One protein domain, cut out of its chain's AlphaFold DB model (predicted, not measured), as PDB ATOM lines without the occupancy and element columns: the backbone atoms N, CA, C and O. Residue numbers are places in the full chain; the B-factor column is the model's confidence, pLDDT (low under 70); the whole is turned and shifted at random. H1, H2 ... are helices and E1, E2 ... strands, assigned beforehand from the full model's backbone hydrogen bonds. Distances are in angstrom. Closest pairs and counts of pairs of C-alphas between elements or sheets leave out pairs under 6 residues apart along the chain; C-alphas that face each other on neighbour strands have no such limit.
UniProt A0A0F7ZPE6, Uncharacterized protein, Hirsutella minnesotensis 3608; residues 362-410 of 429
ATOM      1  N   SER A 362     147.652  87.127 185.151       77.50
ATOM      2  CA  SER A 362     147.630  85.723 184.721       77.50
ATOM      3  C   SER A 362     146.445  85.489 183.803       77.50
ATOM      4  O   SER A 362     145.308  85.612 184.236       77.50
ATOM      5  N   ASP A 363     146.709  85.106 182.556       76.94
ATOM      6  CA  ASP A 363     145.664  84.677 181.632       76.94
ATOM      7  C   ASP A 363     145.696  83.148 181.447       76.94
ATOM      8  O   ASP A 363     146.508  82.427 182.034       76.94
ATOM      9  N   SER A 364     144.801  82.634 180.601       73.62
ATOM     10  CA  SER A 364     144.754  81.208 180.230       73.62
ATOM     11  C   SER A 364     146.046  80.664 179.590       73.62
ATOM     12  O   SER A 364     146.179  79.452 179.439       73.62
ATOM     13  N   THR A 365     146.994  81.532 179.219       75.31
ATOM     14  CA  THR A 365     148.308  81.176 178.662       75.31
ATOM     15  C   THR A 365     149.450  81.273 179.679       75.31
ATOM     16  O   THR A 365     150.565  80.861 179.369       75.31
ATOM     17  N   GLY A 366     149.183  81.743 180.903       82.12
ATOM     18  CA  GLY A 366     150.141  81.802 182.005       82.12
ATOM     19  C   GLY A 366     150.313  83.207 182.585       82.12
ATOM     20  O   GLY A 366     149.498  84.104 182.375       82.12
ATOM     21  N   ARG A 367     151.387  83.398 183.360       82.56
ATOM     22  CA  ARG A 367     151.736  84.708 183.929       82.56
ATOM     23  C   ARG A 367     152.293  85.613 182.833       82.56
ATOM     24  O   ARG A 367     153.311  85.279 182.234       82.56
ATOM     25  N   ILE A 368     151.664  86.762 182.627       80.00
ATOM     26  CA  ILE A 368     152.061  87.775 181.645       80.00
ATOM     27  C   ILE A 368     152.155  89.154 182.313       80.00
ATOM     28  O   ILE A 368     151.484  89.390 183.324       80.00
ATOM     29  N   PRO A 369     152.983  90.079 181.797       79.81
ATOM     30  CA  PRO A 369     152.892  91.477 182.206       79.81
ATOM     31  C   PRO A 369     151.474  91.983 181.927       79.81
ATOM     32  O   PRO A 369     150.917  91.712 180.857       79.81
ATOM     33  N   CYS A 370     150.876  92.682 182.893       80.88
ATOM     34  CA  CYS A 370     149.545  93.254 182.715       80.88
ATOM     35  C   CYS A 370     149.515  94.166 181.476       80.88
ATOM     36  O   CYS A 370     150.421  94.971 181.265       80.88
ATOM     37  N   GLY A 371     148.491  94.005 180.639       83.69
ATOM     38  CA  GLY A 371     148.369  94.680 179.346       83.69
ATOM     39  C   GLY A 371     149.128  94.005 178.195       83.69
ATOM     40  O   GLY A 371     149.182  94.545 177.092       83.69
ATOM     41  N   GLY A 372     149.731  92.831 178.413       84.25
ATOM     42  CA  GLY A 372     150.414  92.081 177.353       84.25
ATOM     43  C   GLY A 372     151.674  92.764 176.815       84.25
ATOM     44  O   GLY A 372     152.054  92.509 175.676       84.25
ATOM     45  N   GLY A 373     152.303  93.636 177.614       86.50
ATOM     46  CA  GLY A 373     153.488  94.408 177.220       86.50
ATOM     47  C   GLY A 373     153.192  95.657 176.382       86.50
ATOM     48  O   GLY A 373     154.128  96.283 175.900       86.50
ATOM     49  N   GLN A 374     151.917  96.015 176.217       89.12
ATOM     50  CA  GLN A 374     151.489  97.212 175.492       89.12
ATOM     51  C   GLN A 374     151.466  98.447 176.393       89.12
ATOM     52  O   GLN A 374     151.192  98.348 177.593       89.12
ATOM     53  N   ASN A 375     151.705  99.620 175.810       90.00
ATOM     54  CA  ASN A 375     151.536 100.890 176.519       90.00
ATOM     55  C   ASN A 375     150.049 101.301 176.613       90.00
ATOM     56  O   ASN A 375     149.170 100.720 175.971       90.00
ATOM     57  N   SER A 376     149.743 102.329 177.415       85.38
ATOM     58  CA  SER A 376     148.362 102.794 177.631       85.38
ATOM     59  C   SER A 376     147.640 103.183 176.336       85.38
ATOM     60  O   SER A 376     146.437 102.965 176.215       85.38
ATOM     61  N   ARG A 377     148.368 103.737 175.357       86.56
ATOM     62  CA  ARG A 377     147.809 104.154 174.067       86.56
ATOM     63  C   ARG A 377     147.437 102.947 173.206       86.56
ATOM     64  O   ARG A 377     146.381 102.939 172.584       86.56
ATOM     65  N   GLU A 378     148.272 101.918 173.186       89.50
ATOM     66  CA  GLU A 378     148.014 100.669 172.463       89.50
ATOM     67  C   GLU A 378     146.840  99.884 173.058       89.50
ATOM     68  O   GLU A 378     146.032  99.334 172.307       89.50
ATOM     69  N   LEU A 379     146.696  99.877 174.387       92.81
ATOM     70  CA  LEU A 379     145.544  99.272 175.062       92.81
ATOM     71  C   LEU A 379     144.230  99.969 174.697       92.81
ATOM     72  O   LEU A 379     143.239  99.291 174.426       92.81
ATOM     73  N   ASP A 380     144.231 101.302 174.647       91.56
ATOM     74  CA  ASP A 380     143.059 102.096 174.264       91.56
ATOM     75  C   ASP A 380     142.656 101.840 172.801       91.56
ATOM     76  O   ASP A 380     141.493 101.561 172.489       91.56
ATOM     77  N   VAL A 381     143.643 101.799 171.895       93.81
ATOM     78  CA  VAL A 381     143.427 101.413 170.491       93.81
ATOM     79  C   VAL A 381     142.870  99.991 170.395       93.81
ATOM     80  O   VAL A 381     141.881  99.764 169.692       93.81
ATOM     81  N   GLY A 382     143.459  99.036 171.115       93.94
ATOM     82  CA  GLY A 382     143.018  97.645 171.136       93.94
ATOM     83  C   GLY A 382     141.581  97.477 171.619       93.94
ATOM     84  O   GLY A 382     140.789  96.780 170.973       93.94
ATOM     85  N   TRP A 383     141.213  98.164 172.702       95.44
ATOM     86  CA  TRP A 383     139.855  98.171 173.241       95.44
ATOM     87  C   TRP A 383     138.845  98.735 172.237       95.44
ATOM     88  O   TRP A 383     137.786  98.136 172.008       95.44
ATOM     89  N   HIS A 384     139.186  99.841 171.571       93.38
ATOM     90  CA  HIS A 384     138.344 100.444 170.542       93.38
ATOM     91  C   HIS A 384     138.170  99.545 169.312       93.38
ATOM     92  O   HIS A 384     137.053  99.421 168.795       93.38
ATOM     93  N   VAL A 385     139.242  98.892 168.848       93.00
ATOM     94  CA  VAL A 385     139.181  97.907 167.755       93.00
ATOM     95  C   VAL A 385     138.257  96.754 168.145       93.00
ATOM     96  O   VAL A 385     137.356  96.404 167.382       93.00
ATOM     97  N   CYS A 386     138.425  96.210 169.352       95.44
ATOM     98  CA  CYS A 386     137.638  95.077 169.821       95.44
ATOM     99  C   CYS A 386     136.147  95.404 169.951       95.44
ATOM    100  O   CYS A 386     135.302  94.660 169.449       95.44
ATOM    101  N   SER A 387     135.836  96.562 170.540       89.62
ATOM    102  CA  SER A 387     134.464  97.045 170.726       89.62
ATOM    103  C   SER A 387     133.770  97.315 169.392       89.62
ATOM    104  O   SER A 387     132.625  96.916 169.199       89.62
ATOM    105  N   THR A 388     134.475  97.924 168.430       90.75
ATOM    106  CA  THR A 388     133.919  98.215 167.095       90.75
ATOM    107  C   THR A 388     133.552  96.935 166.344       90.75
ATOM    108  O   THR A 388     132.564  96.897 165.616       90.75
ATOM    109  N   CYS A 389     134.351  95.881 166.506       89.44
ATOM    110  CA  CYS A 389     134.122  94.610 165.832       89.44
ATOM    111  C   CYS A 389     133.196  93.651 166.606       89.44
ATOM    112  O   CYS A 389     132.911  92.566 166.102       89.44
ATOM    113  N   GLY A 390     132.714  94.035 167.795       91.56
ATOM    114  CA  GLY A 390     131.827  93.207 168.619       91.56
ATOM    115  C   GLY A 390     132.509  91.973 169.217       91.56
ATOM    116  O   GLY A 390     131.866  90.941 169.403       91.56
ATOM    117  N   PHE A 391     133.814  92.055 169.475       95.19
ATOM    118  CA  PHE A 391     134.612  90.961 170.023       95.19
ATOM    119  C   PHE A 391     134.881  91.132 171.521       95.19
ATOM    120  O   PHE A 391     134.698  92.209 172.087       95.19
ATOM    121  N   ALA A 392     135.308  90.049 172.175       91.69
ATOM    122  CA  ALA A 392     135.608  90.066 173.601       91.69
ATOM    123  C   ALA A 392     137.015  90.633 173.847       91.69
ATOM    124  O   ALA A 392     138.007  90.113 173.323       91.69
ATOM    125  N   TRP A 393     137.077  91.694 174.653       95.31
ATOM    126  CA  TRP A 393     138.319  92.301 175.122       95.31
ATOM    127  C   TRP A 393     138.759  91.677 176.446       95.31
ATOM    128  O   TRP A 393     137.969  91.597 177.386       95.31
ATOM    129  N   ASP A 394     140.021  91.264 176.515       93.38
ATOM    130  CA  ASP A 394     140.687  90.827 177.739       93.38
ATOM    131  C   ASP A 394     141.523  91.993 178.302       93.38
ATOM    132  O   ASP A 394     142.579  92.305 177.738       93.38
ATOM    133  N   PRO A 395     141.069  92.655 179.385       85.94
ATOM    134  CA  PRO A 395     141.754  93.814 179.948       85.94
ATOM    135  C   PRO A 395     143.081  93.454 180.624       85.94
ATOM    136  O   PRO A 395     143.973  94.298 180.674       85.94
ATOM    137  N   GLU A 396     143.240  92.223 181.119       87.50
ATOM    138  CA  GLU A 396     144.483  91.792 181.765       87.50
ATOM    139  C   GLU A 396     145.548  91.450 180.726       87.50
ATOM    140  O   GLU A 396     146.716  91.816 180.876       87.50
ATOM    141  N   GLY A 397     145.135  90.780 179.648       90.56
ATOM    142  CA  GLY A 397     146.019  90.424 178.548       90.56
ATOM    143  C   GLY A 397     146.275  91.544 177.545       90.56
ATOM    144  O   GLY A 397     147.228  91.440 176.775       90.56
ATOM    145  N   GLY A 398     145.435  92.584 177.511       94.12
ATOM    146  CA  GLY A 398     145.442  93.581 176.439       94.12
ATOM    147  C   GLY A 398     145.117  92.967 175.072       94.12
ATOM    148  O   GLY A 398     145.678  93.372 174.053       94.12
ATOM    149  N   LYS A 399     144.278  91.923 175.041       95.56
ATOM    150  CA  LYS A 399     144.046  91.090 173.851       95.56
ATOM    151  C   LYS A 399     142.604  91.206 173.377       95.56
ATOM    152  O   LYS A 399     141.668  91.135 174.168       95.56
ATOM    153  N   CYS A 400     142.422  91.267 172.062       96.38
ATOM    154  CA  CYS A 400     141.114  91.098 171.437       96.38
ATOM    155  C   CYS A 400     141.048  89.752 170.724       96.38
ATOM    156  O   CYS A 400     141.914  89.458 169.890       96.38
ATOM    157  N   ARG A 401     140.022  88.943 171.004       95.06
ATOM    158  CA  ARG A 401     139.817  87.646 170.344       95.06
ATOM    159  C   ARG A 401     138.424  87.532 169.742       95.06
ATOM    160  O   ARG A 401     137.436  87.967 170.323       95.06
ATOM    161  N   THR A 402     138.355  86.870 168.590       94.56
ATOM    162  CA  THR A 402     137.083  86.378 168.038       94.56
ATOM    163  C   THR A 402     136.431  85.351 168.970       94.56
ATOM    164  O   THR A 402     137.094  84.759 169.821       94.56
ATOM    165  N   ASP A 403     135.154  85.062 168.731       91.94
ATOM    166  CA  ASP A 403     134.418  83.937 169.322       91.94
ATOM    167  C   ASP A 403     135.102  82.573 169.102       91.94
ATOM    168  O   ASP A 403     135.029  81.690 169.953       91.94
ATOM    169  N   THR A 404     135.830  82.411 167.994       93.00
ATOM    170  CA  THR A 404     136.654  81.220 167.709       93.00
ATOM    171  C   THR A 404     138.006  81.198 168.434       93.00
ATOM    172  O   THR A 404     138.796  80.276 168.240       93.00
ATOM    173  N   GLY A 405     138.314  82.214 169.246       91.81
ATOM    174  CA  GLY A 405     139.567  82.329 169.995       91.81
ATOM    175  C   GLY A 405     140.753  82.886 169.196       91.81
ATOM    176  O   GLY A 405     141.831  83.069 169.774       91.81
ATOM    177  N   ARG A 406     140.575  83.198 167.900       93.44
ATOM    178  CA  ARG A 406     141.602  83.833 167.052       93.44
ATOM    179  C   ARG A 406     141.910  85.245 167.548       93.44
ATOM    180  O   ARG A 406     140.988  86.048 167.691       93.44
ATOM    181  N   LEU A 407     143.195  85.534 167.757       92.81
ATOM    182  CA  LEU A 407     143.705  86.842 168.167       92.81
ATOM    183  C   LEU A 407     143.576  87.862 167.025       92.81
ATOM    184  O   LEU A 407     144.000  87.594 165.901       92.81
ATOM    185  N   ILE A 408     142.980  89.012 167.325       94.81
ATOM    186  CA  ILE A 408     142.856  90.170 166.428       94.81
ATOM    187  C   ILE A 408     143.805  91.281 166.865       94.81
ATOM    188  O   ILE A 408     144.401  91.943 166.018       94.81
ATOM    189  N   TRP A 409     143.930  91.472 168.179       95.19
ATOM    190  CA  TRP A 409     144.770  92.497 168.778       95.19
ATOM    191  C   TRP A 409     145.612  91.906 169.919       95.19
ATOM    192  O   TRP A 409     145.048  91.133 170.701       95.19
ATOM    193  N   PRO A 410     146.902  92.262 170.047       93.06
ATOM    194  CA  PRO A 410     147.681  93.067 169.101       93.06
ATOM    195  C   PRO A 410     147.764  92.374 167.738       93.06
ATOM    196  O   PRO A 410     147.721  91.143 167.653       93.06
TER     197      PRO A 410
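AT A GLANCE: This is residues 362 to 410 of the 429 residues of an uncharacterized protein of Hirsutella minnesotensis 3608 (UniProt A0A0F7ZPE6). A single helix, H1, covers one face of a small three-stranded antiparallel sheet and runs along its strands, while the sheet's other face is bare. Off to one side, the first residues fold back on themselves as a small turn with E1, apart from both helix and sheet. The printed part has 49 residues, with one named helix and four named strands in the order E1, H1, E2, E3, E4; the sheet's order is E2, E3, E4, and the class is mixed. The whole is compact but flat, with a radius of gyration of the C-alphas of 10.0 A and spans of 27 by 25 by 12 A.

HOW THE PARTS SIT: E1, residues 366 to 369, pairs with no named strand, though its residues 366 to 367 pair antiparallel with residues 362 to 363. H1, residues 376 to 388, is apart from E1. In H1 every O i to N i+4 pair is within hydrogen-bond range. E2, residues 392 to 394, and E3, residues 399 to 401, form an antiparallel hairpin, with N 394 and O 399 2.9 A apart. E4, residues 407 to 409, makes a second antiparallel hairpin with E3, with N 408 and O 400 2.8 A apart. These three strands form a meander, each the antiparallel neighbour of the one before. H1 is on this sheet at a height of 8.1 A, in two layers, a helix on one face of a sheet. It lies over E3, along the strands, at 11 degrees on the local plane; the closest C-alphas of H1 and E3 are those of Cys 386 and Cys 400, 5.5 A apart.

IN THESE COORDINATES: E1 begins at C-alpha 366 (150.141, 81.802, 182.005) and is 10.1 A long from first to last C-alpha. H1 begins at C-alpha 376 (148.362, 102.794, 177.631) and is 18.5 A long. E2, E3 and E4 measure 6.6 A, 6.5 A and 5.8 A, and E4 ends at C-alpha 409 (144.770, 92.497, 168.778).

THE WHOLE: The two C-alphas farthest apart, those of Arg 367 and Thr 388, are 28.0 A apart. The printed part has no cut and no long link. Its mean pLDDT is 89.3, and no printed residue is under 70.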